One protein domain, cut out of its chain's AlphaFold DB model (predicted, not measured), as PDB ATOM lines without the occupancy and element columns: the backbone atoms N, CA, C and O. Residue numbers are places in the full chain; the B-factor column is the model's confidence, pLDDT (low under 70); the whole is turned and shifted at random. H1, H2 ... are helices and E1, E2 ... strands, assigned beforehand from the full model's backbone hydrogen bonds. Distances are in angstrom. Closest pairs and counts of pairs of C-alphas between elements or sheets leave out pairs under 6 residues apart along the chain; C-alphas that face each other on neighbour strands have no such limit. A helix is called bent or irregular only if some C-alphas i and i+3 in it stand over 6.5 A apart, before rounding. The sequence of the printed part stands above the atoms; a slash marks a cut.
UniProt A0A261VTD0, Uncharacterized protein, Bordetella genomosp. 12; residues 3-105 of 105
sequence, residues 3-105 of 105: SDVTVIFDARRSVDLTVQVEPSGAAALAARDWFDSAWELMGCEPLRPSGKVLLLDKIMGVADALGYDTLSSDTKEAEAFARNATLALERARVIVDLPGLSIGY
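What this domain is: This is residues 3 to 105 of the 105 residues of an uncharacterized protein of Bordetella genomosp. 12 (UniProt A0A261VTD0). A sheet of four strands has one face covered by a helical hairpin, H2 and H3, which runs across the strands; the other face is bare. H1 packs on the side of that hairpin away from the sheet, and the long link of residues 42 to 54 loops out from its end to H2. The printed part has 103 residues, with E1, E2, H1, H2, H3, E3 and E4 in chain order; the mixed sheet runs E2, E1, E3, E4. The class is mixed, helices and strands, and the whole is compact, with a radius of gyration of the C-alphas of 12.4 A and spans of 32 by 31 by 24 A.

Where its parts are: In the sheet, E2 is residues 14 to 20, 20.2 A long; E1 is residues 3 to 8, 16.6 A, beginning at C-alpha 3 at (177.832, 192.955, 191.632); E3 is residues 93 to 97; and E4 is residues 102 to 104, ending at C-alpha 104 at (172.105, 184.310, 182.849). H2, residues 55 to 73, spans 25.1 A, H3, residues 75 to 89, 21.0 A, and H1, residues 25 to 41, 24.4 A, beginning at C-alpha 25 at (168.629, 205.106, 184.490). H2 is irregular, with C-alphas 65 and 68 9.1 A apart, and has a kink of 82 degrees near residue 67.

How they stand to each other: E2 and E1, a hairpin, are antiparallel, with N 5 and O 17 at 2.8 A. E1 and E3 are parallel, with N 8 and O 96 at 2.8 A. E3 and E4, also a hairpin, are antiparallel, with N 95 and O 104 at 2.8 A. H2 and H3 are on the same face, making two layers, helices on one face of a sheet, at heights over the sheet of 8.9 A and 7.9 A. H3 runs across the strands, at 73 degrees to E2 on the local plane; its closest C-alphas to E1 are those of Ala 82 and Val 5, 5.8 A apart. H2 touches H3 at a shallow tilt of 21 degrees, opposite ways, closest at the C-alphas of Leu 71 and Ala 78, 4.7 A. H1 is not on the sheet. H1 touches H3, of which residues 84 to 89 alone touch it, at a steep tilt of 56 degrees, opposite ways, closest at the C-alphas of Ala 28 and Ala 88, 4.6 A. With residues 32 to 39 alone it touches residues 55 to 62 of H2, closest at the C-alphas of Trp 39 and Val 62, 5.8 A; their lines are only just about perpendicular, at 72 degrees. Every O i to N i+4 pair is within hydrogen-bond range in H1 and H3, and 12 of 15 in H2.

The domain as a whole: The C-alphas farthest apart, those of Arg 12 and Ala 26, are 36.6 A apart. The printed part has no cut. The link from H1 to H2 is long, with 13 residues; the other links are tight. No printed residue is under 70 in pLDDT, and the mean of the printed part is 96.3.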
ATOM      1  N   SER A   3     178.291 193.813 192.716       98.00
ATOM      2  CA  SER A   3     177.832 192.955 191.632       98.00
ATOM      3  C   SER A   3     178.931 191.998 191.203       98.00
ATOM      4  O   SER A   3     180.108 192.359 191.243       98.00
ATOM      5  N   ASP A   4     178.532 190.793 190.814       98.44
ATOM      6  CA  ASP A   4     179.432 189.724 190.401       98.44
ATOM      7  C   ASP A   4     179.124 189.333 188.947       98.44
ATOM      8  O   ASP A   4     177.972 189.072 188.587       98.44
ATOM      9  N   VAL A   5     180.157 189.312 188.109       98.75
ATOM     10  CA  VAL A   5     180.083 188.957 186.692       98.75
ATOM     11  C   VAL A   5     181.014 187.782 186.442       98.75
ATOM     12  O   VAL A   5     182.220 187.902 186.633       98.75
ATOM     13  N   THR A   6     180.462 186.664 185.991       98.75
ATOM     14  CA  THR A   6     181.237 185.494 185.571       98.75
ATOM     15  C   THR A   6     181.234 185.423 184.052       98.75
ATOM     16  O   THR A   6     180.169 185.453 183.438       98.75
ATOM     17  N   VAL A   7     182.407 185.299 183.438       98.75
ATOM     18  CA  VAL A   7     182.556 185.048 181.998       98.75
ATOM     19  C   VAL A   7     183.135 183.655 181.806       98.75
ATOM     20  O   VAL A   7     184.228 183.368 182.290       98.75
ATOM     21  N   ILE A   8     182.404 182.784 181.116       98.69
ATOM     22  CA  ILE A   8     182.807 181.411 180.803       98.69
ATOM     23  C   ILE A   8     183.253 181.383 179.343       98.69
ATOM     24  O   ILE A   8     182.452 181.631 178.444       98.69
ATOM     25  N   PHE A   9     184.527 181.069 179.119       98.19
ATOM     26  CA  PHE A   9     185.116 180.962 177.784       98.19
ATOM     27  C   PHE A   9     185.080 179.527 177.263       98.19
ATOM     28  O   PHE A   9     184.818 179.298 176.087       98.19
ATOM     29  N   ASP A  10     185.340 178.554 178.138       96.75
ATOM     30  CA  ASP A  10     185.232 177.127 177.842       96.75
ATOM     31  C   ASP A  10     185.144 176.294 179.134       96.75
ATOM     32  O   ASP A  10     185.057 176.826 180.239       96.75
ATOM     33  N   ALA A  11     185.194 174.966 178.999       94.56
ATOM     34  CA  ALA A  11     185.090 174.016 180.107       94.56
ATOM     35  C   ALA A  11     186.183 174.141 181.192       94.56
ATOM     36  O   ALA A  11     186.068 173.506 182.239       94.56
ATOM     37  N   ARG A  12     187.271 174.879 180.941       96.56
ATOM     38  CA  ARG A  12     188.408 175.044 181.861       96.56
ATOM     39  C   ARG A  12     188.735 176.501 182.170       96.56
ATOM     40  O   ARG A  12     189.483 176.744 183.113       96.56
ATOM     41  N   ARG A  13     188.231 177.446 181.378       98.00
ATOM     42  CA  ARG A  13     188.544 178.870 181.490       98.00
ATOM     43  C   ARG A  13     187.290 179.675 181.792       98.00
ATOM     44  O   ARG A  13     186.399 179.806 180.953       98.00
ATOM     45  N   SER A  14     187.272 180.264 182.982       98.06
ATOM     46  CA  SER A  14     186.301 181.270 183.396       98.06
ATOM     47  C   SER A  14     186.990 182.387 184.172       98.06
ATOM     48  O   SER A  14     188.040 182.175 184.778       98.06
ATOM     49  N   VAL A  15     186.388 183.571 184.156       98.44
ATOM     50  CA  VAL A  15     186.835 184.733 184.925       98.44
ATOM     51  C   VAL A  15     185.677 185.210 185.791       98.44
ATOM     52  O   VAL A  15     184.594 185.471 185.273       98.44
ATOM     53  N   ASP A  16     185.920 185.334 187.095       98.38
ATOM     54  CA  ASP A  16     184.973 185.893 188.058       98.38
ATOM     55  C   ASP A  16     185.402 187.310 188.441       98.38
ATOM     56  O   ASP A  16     186.506 187.533 188.940       98.38
ATOM     57  N   LEU A  17     184.516 188.273 188.209       98.38
ATOM     58  CA  LEU A  17     184.766 189.695 188.401       98.38
ATOM     59  C   LEU A  17     183.786 190.251 189.429       98.38
ATOM     60  O   LEU A  17     182.577 190.070 189.305       98.38
ATOM     61  N   THR A  18     184.290 190.987 190.419       98.25
ATOM     62  CA  THR A  18     183.452 191.697 191.391       98.25
ATOM     63  C   THR A  18     183.648 193.199 191.230       98.25
ATOM     64  O   THR A  18     184.770 193.694 191.314       98.25
ATOM     65  N   VAL A  19     182.549 193.936 191.075       98.06
ATOM     66  CA  VAL A  19     182.552 195.397 190.915       98.06
ATOM     67  C   VAL A  19     181.563 196.075 191.858       98.06
ATOM     68  O   VAL A  19     180.559 195.494 192.279       98.06
ATOM     69  N   GLN A  20     181.839 197.333 192.195       97.81
ATOM     70  CA  GLN A  20     180.886 198.212 192.871       97.81
ATOM     71  C   GLN A  20     180.320 199.192 191.854       97.81
ATOM     72  O   GLN A  20     181.069 199.929 191.219       97.81
ATOM     73  N   VAL A  21     178.999 199.208 191.704       96.62
ATOM     74  CA  VAL A  21     178.320 200.119 190.774       96.62
ATOM     75  C   VAL A  21     177.207 200.887 191.470       96.62
ATOM     76  O   VAL A  21     176.623 200.398 192.438       96.62
ATOM     77  N   GLU A  22     176.868 202.065 190.961       96.44
ATOM     78  CA  GLU A  22     175.705 202.842 191.396       96.44
ATOM     79  C   GLU A  22     174.637 202.814 190.294       96.44
ATOM     80  O   GLU A  22     174.778 203.504 189.281       96.44
ATOM     81  N   PRO A  23     173.583 201.986 190.435       93.94
ATOM     82  CA  PRO A  23     172.550 201.879 189.414       93.94
ATOM     83  C   PRO A  23     171.737 203.170 189.309       93.94
ATOM     84  O   PRO A  23     171.229 203.689 190.299       93.94
ATOM     85  N   SER A  24     171.570 203.659 188.086       97.25
ATOM     86  CA  SER A  24     170.628 204.722 187.740       97.25
ATOM     87  C   SER A  24     170.208 204.567 186.281       97.25
ATOM     88  O   SER A  24     170.931 203.953 185.495       97.25
ATOM     89  N   GLY A  25     169.074 205.154 185.889       97.06
ATOM     90  CA  GLY A  25     168.629 205.106 184.490       97.06
ATOM     91  C   GLY A  25     169.651 205.707 183.515       97.06
ATOM     92  O   GLY A  25     169.869 205.163 182.436       97.06
ATOM     93  N   ALA A  26     170.343 206.778 183.922       97.81
ATOM     94  CA  ALA A  26     171.415 207.383 183.132       97.81
ATOM     95  C   ALA A  26     172.638 206.458 183.010       97.81
ATOM     96  O   ALA A  26     173.199 206.325 181.925       97.81
ATOM     97  N   ALA A  27     173.025 205.778 184.095       97.94
ATOM     98  CA  ALA A  27     174.133 204.826 184.080       97.94
ATOM     99  C   ALA A  27     173.823 203.584 183.226       97.94
ATOM    100  O   ALA A  27     174.699 203.100 182.514       97.94
ATOM    101  N   ALA A  28     172.578 203.097 183.253       98.38
ATOM    102  CA  ALA A  28     172.141 201.984 182.415       98.38
ATOM    103  C   ALA A  28     172.189 202.340 180.922       98.38
ATOM    104  O   ALA A  28     172.654 201.536 180.116       98.38
ATOM    105  N   LEU A  29     171.754 203.551 180.551       98.38
ATOM    106  CA  LEU A  29     171.838 204.035 179.172       98.38
ATOM    107  C   LEU A  29     173.297 204.172 178.714       98.38
ATOM    108  O   LEU A  29     173.666 203.591 177.699       98.38
ATOM    109  N   ALA A  30     174.142 204.832 179.511       98.56
ATOM    110  CA  ALA A  30     175.559 204.997 179.193       98.56
ATOM    111  C   ALA A  30     176.298 203.654 179.047       98.56
ATOM    112  O   ALA A  30     177.175 203.517 178.199       98.56
ATOM    113  N   ALA A  31     175.935 202.645 179.843       98.69
ATOM    114  CA  ALA A  31     176.513 201.310 179.732       98.69
ATOM    115  C   ALA A  31     176.089 200.583 178.443       98.69
ATOM    116  O   ALA A  31     176.888 199.845 177.867       98.69
ATOM    117  N   ARG A  32     174.855 200.800 177.967       98.69
ATOM    118  CA  ARG A  32     174.393 200.282 176.666       98.69
ATOM    119  C   ARG A  32     175.156 200.950 175.520       98.69
ATOM    120  O   ARG A  32     175.704 200.240 174.685       98.69
ATOM    121  N   ASP A  33     175.297 202.273 175.556       98.56
ATOM    122  CA  ASP A  33     176.073 203.030 174.561       98.56
ATOM    123  C   ASP A  33     177.560 202.628 174.556       98.56
ATOM    124  O   ASP A  33     178.210 202.593 173.506       98.56
ATOM    125  N   TRP A  34     178.106 202.277 175.726       98.69
ATOM    126  CA  TRP A  34     179.461 201.741 175.839       98.69
ATOM    127  C   TRP A  34     179.606 200.405 175.106       98.69
ATOM    128  O   TRP A  34     180.565 200.248 174.354       98.69
ATOM    129  N   PHE A  35     178.666 199.467 175.268       98.56
ATOM    130  CA  PHE A  35     178.702 198.198 174.527       98.56
ATOM    131  C   PHE A  35     178.526 198.395 173.027       98.56
ATOM    132  O   PHE A  35     179.164 197.683 172.258       98.56
ATOM    133  N   ASP A  36     177.710 199.359 172.609       98.25
ATOM    134  CA  ASP A  36     177.551 199.709 171.198       98.25
ATOM    135  C   ASP A  36     178.878 200.199 170.606       98.25
ATOM    136  O   ASP A  36     179.340 199.680 169.593       98.25
ATOM    137  N   SER A  37     179.547 201.118 171.305       98.38
ATOM    138  CA  SER A  37     180.842 201.660 170.883       98.38
ATOM    139  C   SER A  37     181.953 200.604 170.904       98.38
ATOM    140  O   SER A  37     182.763 200.529 169.984       98.38
ATOM    141  N   ALA A  38     182.004 199.780 171.954       98.25
ATOM    142  CA  ALA A  38     183.000 198.724 172.123       98.25
ATOM    143  C   ALA A  38     182.847 197.629 171.057       98.25
ATOM    144  O   ALA A  38     183.842 197.181 170.490       98.25
ATOM    145  N   TRP A  39     181.604 197.249 170.750       97.56
ATOM    146  CA  TRP A  39     181.270 196.314 169.680       97.56
ATOM    147  C   TRP A  39     181.812 196.781 168.329       97.56
ATOM    148  O   TRP A  39     182.487 196.021 167.634       97.56
ATOM    149  N   GLU A  40     181.531 198.035 167.968       97.38
ATOM    150  CA  GLU A  40     181.987 198.628 166.709       97.38
ATOM    151  C   GLU A  40     183.512 198.762 166.663       97.38
ATOM    152  O   GLU A  40     184.133 198.367 165.678       97.38
ATOM    153  N   LEU A  41     184.127 199.261 167.741       97.75
ATOM    154  CA  LEU A  41     185.575 199.464 167.829       97.75
ATOM    155  C   LEU A  41     186.361 198.156 167.679       97.75
ATOM    156  O   LEU A  41     187.408 198.140 167.035       97.75
ATOM    157  N   MET A  42     185.864 197.072 168.275       97.38
ATOM    158  CA  MET A  42     186.494 195.752 168.208       97.38
ATOM    159  C   MET A  42     186.107 194.962 166.952       97.38
ATOM    160  O   MET A  42     186.619 193.864 166.755       97.38
ATOM    161  N   GLY A  43     185.225 195.498 166.098       95.81
ATOM    162  CA  GLY A  43     184.774 194.816 164.883       95.81
ATOM    163  C   GLY A  43     184.031 193.512 165.175       95.81
ATOM    164  O   GLY A  43     184.197 192.535 164.451       95.81
ATOM    165  N   CYS A  44     183.255 193.480 166.260       95.88
ATOM    166  CA  CYS A  44     182.562 192.275 166.700       95.88
ATOM    167  C   CYS A  44     181.495 191.824 165.689       95.88
ATOM    168  O   CYS A  44     180.794 192.639 165.079       95.88
ATOM    169  N   GLU A  45     181.306 190.509 165.586       90.25
ATOM    170  CA  GLU A  45     180.270 189.889 164.761       90.25
ATOM    171  C   GLU A  45     179.262 189.115 165.630       90.25
ATOM    172  O   GLU A  45     179.619 188.567 166.676       90.25
ATOM    173  N   PRO A  46     177.973 189.071 165.243       85.25
ATOM    174  CA  PRO A  46     176.960 188.372 166.021       85.25
ATOM    175  C   PRO A  46     177.224 186.869 166.071       85.25
ATOM    176  O   PRO A  46     177.196 186.182 165.055       85.25
ATOM    177  N   LEU A  47     177.367 186.344 167.290       85.75
ATOM    178  CA  LEU A  47     177.562 184.911 167.533       85.75
ATOM    179  C   LEU A  47     176.293 184.074 167.272       85.75
ATOM    180  O   LEU A  47     176.362 182.852 167.155       85.75
ATOM    181  N   ARG A  48     175.115 184.713 167.195       82.56
ATOM    182  CA  ARG A  48     173.817 184.054 166.972       82.56
ATOM    183  C   ARG A  48     173.171 184.510 165.656       82.56
ATOM    184  O   ARG A  48     173.090 185.715 165.411       82.56
ATOM    185  N   PRO A  49     172.601 183.596 164.844       76.88
ATOM    186  CA  PRO A  49     171.938 183.931 163.582       76.88
ATOM    187  C   PRO A  49     170.478 184.371 163.802       76.88
ATOM    188  O   PRO A  49     169.540 183.772 163.283       76.88
ATOM    189  N   SER A  50     170.257 185.405 164.614       73.69
ATOM    190  CA  SER A  50     168.917 185.905 164.974       73.69
ATOM    191  C   SER A  50     168.376 186.973 164.010       73.69
ATOM    192  O   SER A  50     167.212 187.364 164.108       73.69
ATOM    193  N   GLY A  51     169.215 187.496 163.108       78.56
ATOM    194  CA  GLY A  51     168.877 188.601 162.200       78.56
ATOM    195  C   GLY A  51     168.752 189.975 162.876       78.56
ATOM    196  O   GLY A  51     168.486 190.964 162.196       78.56
ATOM    197  N   LYS A  52     168.948 190.060 164.200       85.38
ATOM    198  CA  LYS A  52     169.009 191.308 164.976       85.38
ATOM    199  C   LYS A  52     170.101 191.204 166.032       85.38
ATOM    200  O   LYS A  52     170.128 190.236 166.782       85.38
ATOM    201  N   VAL A  53     170.935 192.233 166.140       90.50
ATOM    202  CA  VAL A  53     171.937 192.330 167.206       90.50
ATOM    203  C   VAL A  53     171.282 192.959 168.435       90.50
ATOM    204  O   VAL A  53     170.942 194.142 168.430       90.50
ATOM    205  N   LEU A  54     171.058 192.159 169.475       93.69
ATOM    206  CA  LEU A  54     170.531 192.604 170.764       93.69
ATOM    207  C   LEU A  54     171.674 192.988 171.707       93.69
ATOM    208  O   LEU A  54     172.821 192.599 171.505       93.69
ATOM    209  N   LEU A  55     171.354 193.676 172.807       95.88
ATOM    210  CA  LEU A  55     172.329 193.985 173.863       95.88
ATOM    211  C   LEU A  55     173.076 192.731 174.348       95.88
ATOM    212  O   LEU A  55     174.281 192.780 174.560       95.88
ATOM    213  N   LEU A  56     172.377 191.598 174.489       95.81
ATOM    214  CA  LEU A  56     173.005 190.344 174.913       95.81
ATOM    215  C   LEU A  56     174.015 189.824 173.887       95.81
ATOM    216  O   LEU A  56     175.030 189.265 174.281       95.81
ATOM    217  N   ASP A  57     173.749 190.000 172.589       95.19
ATOM    218  CA  ASP A  57     174.729 189.671 171.551       95.19
ATOM    219  C   ASP A  57     175.961 190.561 171.706       95.19
ATOM    220  O   ASP A  57     177.076 190.048 171.694       95.19
ATOM    221  N   LYS A  58     175.755 191.862 171.965       97.38
ATOM    222  CA  LYS A  58     176.846 192.825 172.148       97.38
ATOM    223  C   LYS A  58     177.745 192.505 173.333       97.38
ATOM    224  O   LYS A  58     178.962 192.501 173.193       97.38
ATOM    225  N   ILE A  59     177.150 192.174 174.477       98.06
ATOM    226  CA  ILE A  59     177.896 191.776 175.677       98.06
ATOM    227  C   ILE A  59     178.739 190.527 175.400       98.06
ATOM    228  O   ILE A  59     179.913 190.502 175.762       98.06
ATOM    229  N   MET A  60     178.170 189.508 174.745       97.50
ATOM    230  CA  MET A  60     178.912 188.284 174.429       97.50
ATOM    231  C   MET A  60     180.042 188.532 173.429       97.50
ATOM    232  O   MET A  60     181.149 188.076 173.675       97.50
ATOM    233  N   GLY A  61     179.805 189.259 172.332       97.38
ATOM    234  CA  GLY A  61     180.874 189.497 171.354       97.38
ATOM    235  C   GLY A  61     181.982 190.396 171.893       97.38
ATOM    236  O   GLY A  61     183.142 190.138 171.611       97.38
ATOM    237  N   VAL A  62     181.669 191.376 172.749       98.44
ATOM    238  CA  VAL A  62     182.708 192.152 173.449       98.44
ATOM    239  C   VAL A  62     183.502 191.270 174.421       98.44
ATOM    240  O   VAL A  62     184.720 191.404 174.499       98.44
ATOM    241  N   ALA A  63     182.851 190.352 175.143       98.31
ATOM    242  CA  ALA A  63     183.553 189.403 176.011       98.31
ATOM    243  C   ALA A  63     184.477 188.465 175.214       98.31
ATOM    244  O   ALA A  63     185.614 188.233 175.621       98.31
ATOM    245  N   ASP A  64     183.994 187.959 174.078       98.06
ATOM    246  CA  ASP A  64     184.751 187.108 173.158       98.06
ATOM    247  C   ASP A  64     185.951 187.857 172.552       98.06
ATOM    248  O   ASP A  64     187.073 187.357 172.593       98.06
ATOM    249  N   ALA A  65     185.741 189.097 172.096       98.00
ATOM    250  CA  ALA A  65     186.778 189.944 171.509       98.00
ATOM    251  C   ALA A  65     187.862 190.364 172.514       98.00
ATOM    252  O   ALA A  65     189.044 190.375 172.167       98.00
ATOM    253  N   LEU A  66     187.489 190.686 173.760       98.12
ATOM    254  CA  LEU A  66     188.461 190.929 174.832       98.12
ATOM    255  C   LEU A  66     189.251 189.653 175.144       98.12
ATOM    256  O   LEU A  66     190.466 189.704 175.344       98.12
ATOM    257  N   GLY A  67     188.573 188.507 175.155       98.12
ATOM    258  CA  GLY A  67     189.193 187.213 175.375       98.12
ATOM    259  C   GLY A  67     189.597 186.960 176.831       98.12
ATOM    260  O   GLY A  67     189.622 187.846 177.691       98.12
ATOM    261  N   TYR A  68     189.930 185.698 177.107       98.44
ATOM    262  CA  TYR A  68     190.278 185.237 178.453       98.44
ATOM    263  C   TYR A  68     191.525 185.932 179.002       98.44
ATOM    264  O   TYR A  68     191.535 186.351 180.158       98.44
ATOM    265  N   ASP A  69     192.572 186.063 178.187       97.94
ATOM    266  CA  ASP A  69     193.850 186.601 178.656       97.94
ATOM    267  C   ASP A  69     193.689 188.057 179.115       97.94
ATOM    268  O   ASP A  69     194.149 188.410 180.200       97.94
ATOM    269  N   THR A  70     192.946 188.880 178.369       98.25
ATOM    270  CA  THR A  70     192.682 190.277 178.746       98.25
ATOM    271  C   THR A  70     191.818 190.357 179.998       98.25
ATOM    272  O   THR A  70     192.217 190.996 180.967       98.25
ATOM    273  N   LEU A  71     190.669 189.668 180.031       98.25
ATOM    274  CA  LEU A  71     189.760 189.743 181.182       98.25
ATOM    275  C   LEU A  71     190.362 189.162 182.471       98.25
ATOM    276  O   LEU A  71     189.936 189.543 183.558       98.25
ATOM    277  N   SER A  72     191.337 188.255 182.371       97.88
ATOM    278  CA  SER A  72     192.009 187.660 183.536       97.88
ATOM    279  C   SER A  72     193.250 188.419 184.013       97.88
ATOM    280  O   SER A  72     193.668 188.208 185.153       97.88
ATOM    281  N   SER A  73     193.851 189.283 183.187       97.25
ATOM    282  CA  SER A  73     195.131 189.936 183.510       97.25
ATOM    283  C   SER A  73     195.108 191.466 183.479       97.25
ATOM    284  O   SER A  73     195.886 192.087 184.204       97.25
ATOM    285  N   ASP A  74     194.208 192.085 182.710       98.12
ATOM    286  CA  ASP A  74     194.031 193.536 182.673       98.12
ATOM    287  C   ASP A  74     192.844 193.958 183.547       98.12
ATOM    288  O   ASP A  74     191.680 193.934 183.138       98.12
ATOM    289  N   THR A  75     193.150 194.395 184.769       96.69
ATOM    290  CA  THR A  75     192.146 194.856 185.736       96.69
ATOM    291  C   THR A  75     191.273 195.989 185.194       96.69
ATOM    292  O   THR A  75     190.096 196.061 185.539       96.69
ATOM    293  N   LYS A  76     191.814 196.880 184.354       98.00
ATOM    294  CA  LYS A  76     191.072 198.044 183.857       98.00
ATOM    295  C   LYS A  76     190.012 197.614 182.849       98.00
ATOM    296  O   LYS A  76     188.863 198.048 182.963       98.00
ATOM    297  N   GLU A  77     190.389 196.778 181.886       97.88
ATOM    298  CA  GLU A  77     189.453 196.243 180.890       97.88
ATOM    299  C   GLU A  77     188.419 195.324 181.551       97.88
ATOM    300  O   GLU A  77     187.218 195.456 181.304       97.88
ATOM    301  N   ALA A  78     188.856 194.467 182.479       98.44
ATOM    302  CA  ALA A  78     187.971 193.582 183.229       98.44
ATOM    303  C   ALA A  78     186.931 194.352 184.062       98.44
ATOM    304  O   ALA A  78     185.731 194.065 183.998       98.44
ATOM    305  N   GLU A  79     187.356 195.375 184.808       98.25
ATOM    306  CA  GLU A  79     186.447 196.212 185.592       98.25
ATOM    307  C   GLU A  79     185.492 197.008 184.691       98.25
ATOM    308  O   GLU A  79     184.302 197.122 184.997       98.25
ATOM    309  N   ALA A  80     185.983 197.542 183.565       98.50
ATOM    310  CA  ALA A  80     185.149 198.251 182.601       98.50
ATOM    311  C   ALA A  80     184.060 197.346 182.018       98.50
ATOM    312  O   ALA A  80     182.888 197.736 182.015       98.50
ATOM    313  N   PHE A  81     184.421 196.136 181.598       98.81
ATOM    314  CA  PHE A  81     183.470 195.147 181.110       98.81
ATOM    315  C   PHE A  81     182.422 194.800 182.177       98.81
ATOM    316  O   PHE A  81     181.222 194.964 181.942       98.81
ATOM    317  N   ALA A  82     182.849 194.389 183.377       98.62
ATOM    318  CA  ALA A  82     181.939 193.941 184.434       98.62
ATOM    319  C   ALA A  82     180.998 195.053 184.927       98.62
ATOM    320  O   ALA A  82     179.800 194.818 185.130       98.62
ATOM    321  N   ARG A  83     181.513 196.281 185.079       98.62
ATOM    322  CA  ARG A  83     180.715 197.455 185.461       98.62
ATOM    323  C   ARG A  83     179.629 197.733 184.431       98.62
ATOM    324  O   ARG A  83     178.464 197.872 184.801       98.62
ATOM    325  N   ASN A  84     179.999 197.808 183.155       98.75
ATOM    326  CA  ASN A  84     179.037 198.100 182.099       98.75
ATOM    327  C   ASN A  84     178.038 196.948 181.924       98.75
ATOM    328  O   ASN A  84     176.851 197.218 181.787       98.75
ATOM    329  N   ALA A  85     178.456 195.678 182.001       98.62
ATOM    330  CA  ALA A  85     177.546 194.528 181.899       98.62
ATOM    331  C   ALA A  85     176.459 194.569 182.984       98.62
ATOM    332  O   ALA A  85     175.266 194.475 182.693       98.62
ATOM    333  N   THR A  86     176.877 194.797 184.230       98.50
ATOM    334  CA  THR A  86     175.992 194.944 185.393       98.50
ATOM    335  C   THR A  86     174.998 196.096 185.210       98.50
ATOM    336  O   THR A  86     173.801 195.934 185.451       98.50
ATOM    337  N   LEU A  87     175.486 197.271 184.795       98.62
ATOM    338  CA  LEU A  87     174.666 198.475 184.640       98.62
ATOM    339  C   LEU A  87     173.712 198.384 183.445       98.62
ATOM    340  O   LEU A  87     172.553 198.763 183.573       98.62
ATOM    341  N   ALA A  88     174.165 197.860 182.305       98.44
ATOM    342  CA  ALA A  88     173.360 197.756 181.091       98.44
ATOM    343  C   ALA A  88     172.177 196.790 181.263       98.44
ATOM    344  O   ALA A  88     171.082 197.055 180.744       98.44
ATOM    345  N   LEU A  89     172.405 195.690 181.993       97.88
ATOM    346  CA  LEU A  89     171.398 194.674 182.316       97.88
ATOM    347  C   LEU A  89     170.585 195.005 183.567       97.88
ATOM    348  O   LEU A  89     169.523 194.417 183.770       97.88
ATOM    349  N   GLU A  90     171.066 195.928 184.399       97.19
ATOM    350  CA  GLU A  90     170.462 196.272 185.688       97.19
ATOM    351  C   GLU A  90     170.316 195.016 186.575       97.19
ATOM    352  O   GLU A  90     169.251 194.714 187.128       97.19
ATOM    353  N   ARG A  91     171.395 194.223 186.663       97.81
ATOM    354  CA  ARG A  91     171.456 192.949 187.404       97.81
ATOM    355  C   ARG A  91     172.719 192.878 188.245       97.81
ATOM    356  O   ARG A  91     173.800 193.136 187.743       97.81
ATOM    357  N   ALA A  92     172.581 192.485 189.512       96.62
ATOM    358  CA  ALA A  92     173.708 192.339 190.438       96.62
ATOM    359  C   ALA A  92     174.533 191.061 190.208       96.62
ATOM    360  O   ALA A  92     175.648 190.950 190.706       96.62
ATOM    361  N   ARG A  93     173.985 190.085 189.481       98.19
ATOM    362  CA  ARG A  93     174.692 188.877 189.067       98.19
ATOM    363  C   ARG A  93     174.498 188.695 187.573       98.19
ATOM    364  O   ARG A  93     173.370 188.784 187.103       98.19
ATOM    365  N   VAL A  94     175.586 188.464 186.850       98.50
ATOM    366  CA  VAL A  94     175.567 188.204 185.407       98.50
ATOM    367  C   VAL A  94     176.498 187.037 185.117       98.50
ATOM    368  O   VAL A  94     177.631 187.014 185.585       98.50
ATOM    369  N   ILE A  95     176.029 186.070 184.339       98.75
ATOM    370  CA  ILE A  95     176.835 184.961 183.832       98.75
ATOM    371  C   ILE A  95     176.821 185.064 182.315       98.75
ATOM    372  O   ILE A  95     175.762 184.936 181.707       98.75
ATOM    373  N   VAL A  96     177.977 185.312 181.711       98.50
ATOM    374  CA  VAL A  96     178.178 185.330 180.261       98.50
ATOM    375  C   VAL A  96     178.763 183.980 179.866       98.50
ATOM    376  O   VAL A  96     179.934 183.713 180.118       98.50
ATOM    377  N   ASP A  97     177.937 183.115 179.285       98.19
ATOM    378  CA  ASP A  97     178.326 181.777 178.840       98.19
ATOM    379  C   ASP A  97     178.545 181.788 177.325       98.19
ATOM    380  O   ASP A  97     177.587 181.703 176.549       98.19
ATOM    381  N   LEU A  98     179.808 181.937 176.906       97.50
ATOM    382  CA  LEU A  98     180.174 181.969 175.489       97.50
ATOM    383  C   LEU A  98     179.954 180.606 174.806       97.50
ATOM    384  O   LEU A  98     179.301 180.595 173.762       97.50
ATOM    385  N   PRO A  99     180.374 179.451 175.369       96.69
ATOM    386  CA  PRO A  99     180.055 178.140 174.794       96.69
ATOM    387  C   PRO A  99     178.553 177.874 174.649       96.69
ATOM    388  O   PRO A  99     178.117 177.303 173.650       96.69
ATOM    389  N   GLY A 100     177.760 178.278 175.645       96.38
ATOM    390  CA  GLY A 100     176.305 178.140 175.631       96.38
ATOM    391  C   GLY A 100     175.578 179.216 174.822       96.38
ATOM    392  O   GLY A 100     174.356 179.137 174.681       96.38
ATOM    393  N   LEU A 101     176.298 180.221 174.305       94.88
ATOM    394  CA  LEU A 101     175.753 181.404 173.631       94.88
ATOM    395  C   LEU A 101     174.596 182.037 174.416       94.88
ATOM    396  O   LEU A 101     173.547 182.375 173.848       94.88
ATOM    397  N   SER A 102     174.762 182.176 175.733       95.62
ATOM    398  CA  SER A 102     173.702 182.614 176.639       95.62
ATOM    399  C   SER A 102     174.200 183.596 177.701       95.62
ATOM    400  O   SER A 102     175.384 183.664 178.018       95.62
ATOM    401  N   ILE A 103     173.271 184.391 178.239       97.06
ATOM    402  CA  ILE A 103     173.521 185.241 179.404       97.06
ATOM    403  C   ILE A 103     172.476 184.908 180.468       97.06
ATOM    404  O   ILE A 103     171.277 184.984 180.195       97.06
ATOM    405  N   GLY A 104     172.934 184.550 181.667       96.31
ATOM    406  CA  GLY A 104     172.105 184.310 182.849       96.31
ATOM    407  C   GLY A 104     172.229 185.437 183.877       96.31
ATOM    408  O   GLY A 104     173.255 186.114 183.935       96.31
ATOM    409  N   TYR A 105     171.190 185.638 184.689       90.44
ATOM    410  CA  TYR A 105     171.159 186.592 185.804       90.44
ATOM    411  C   TYR A 105     170.080 186.236 186.828       90.44
ATOM    412  O   TYR A 105     169.080 185.595 186.431       90.44
TER     413      TYR A 105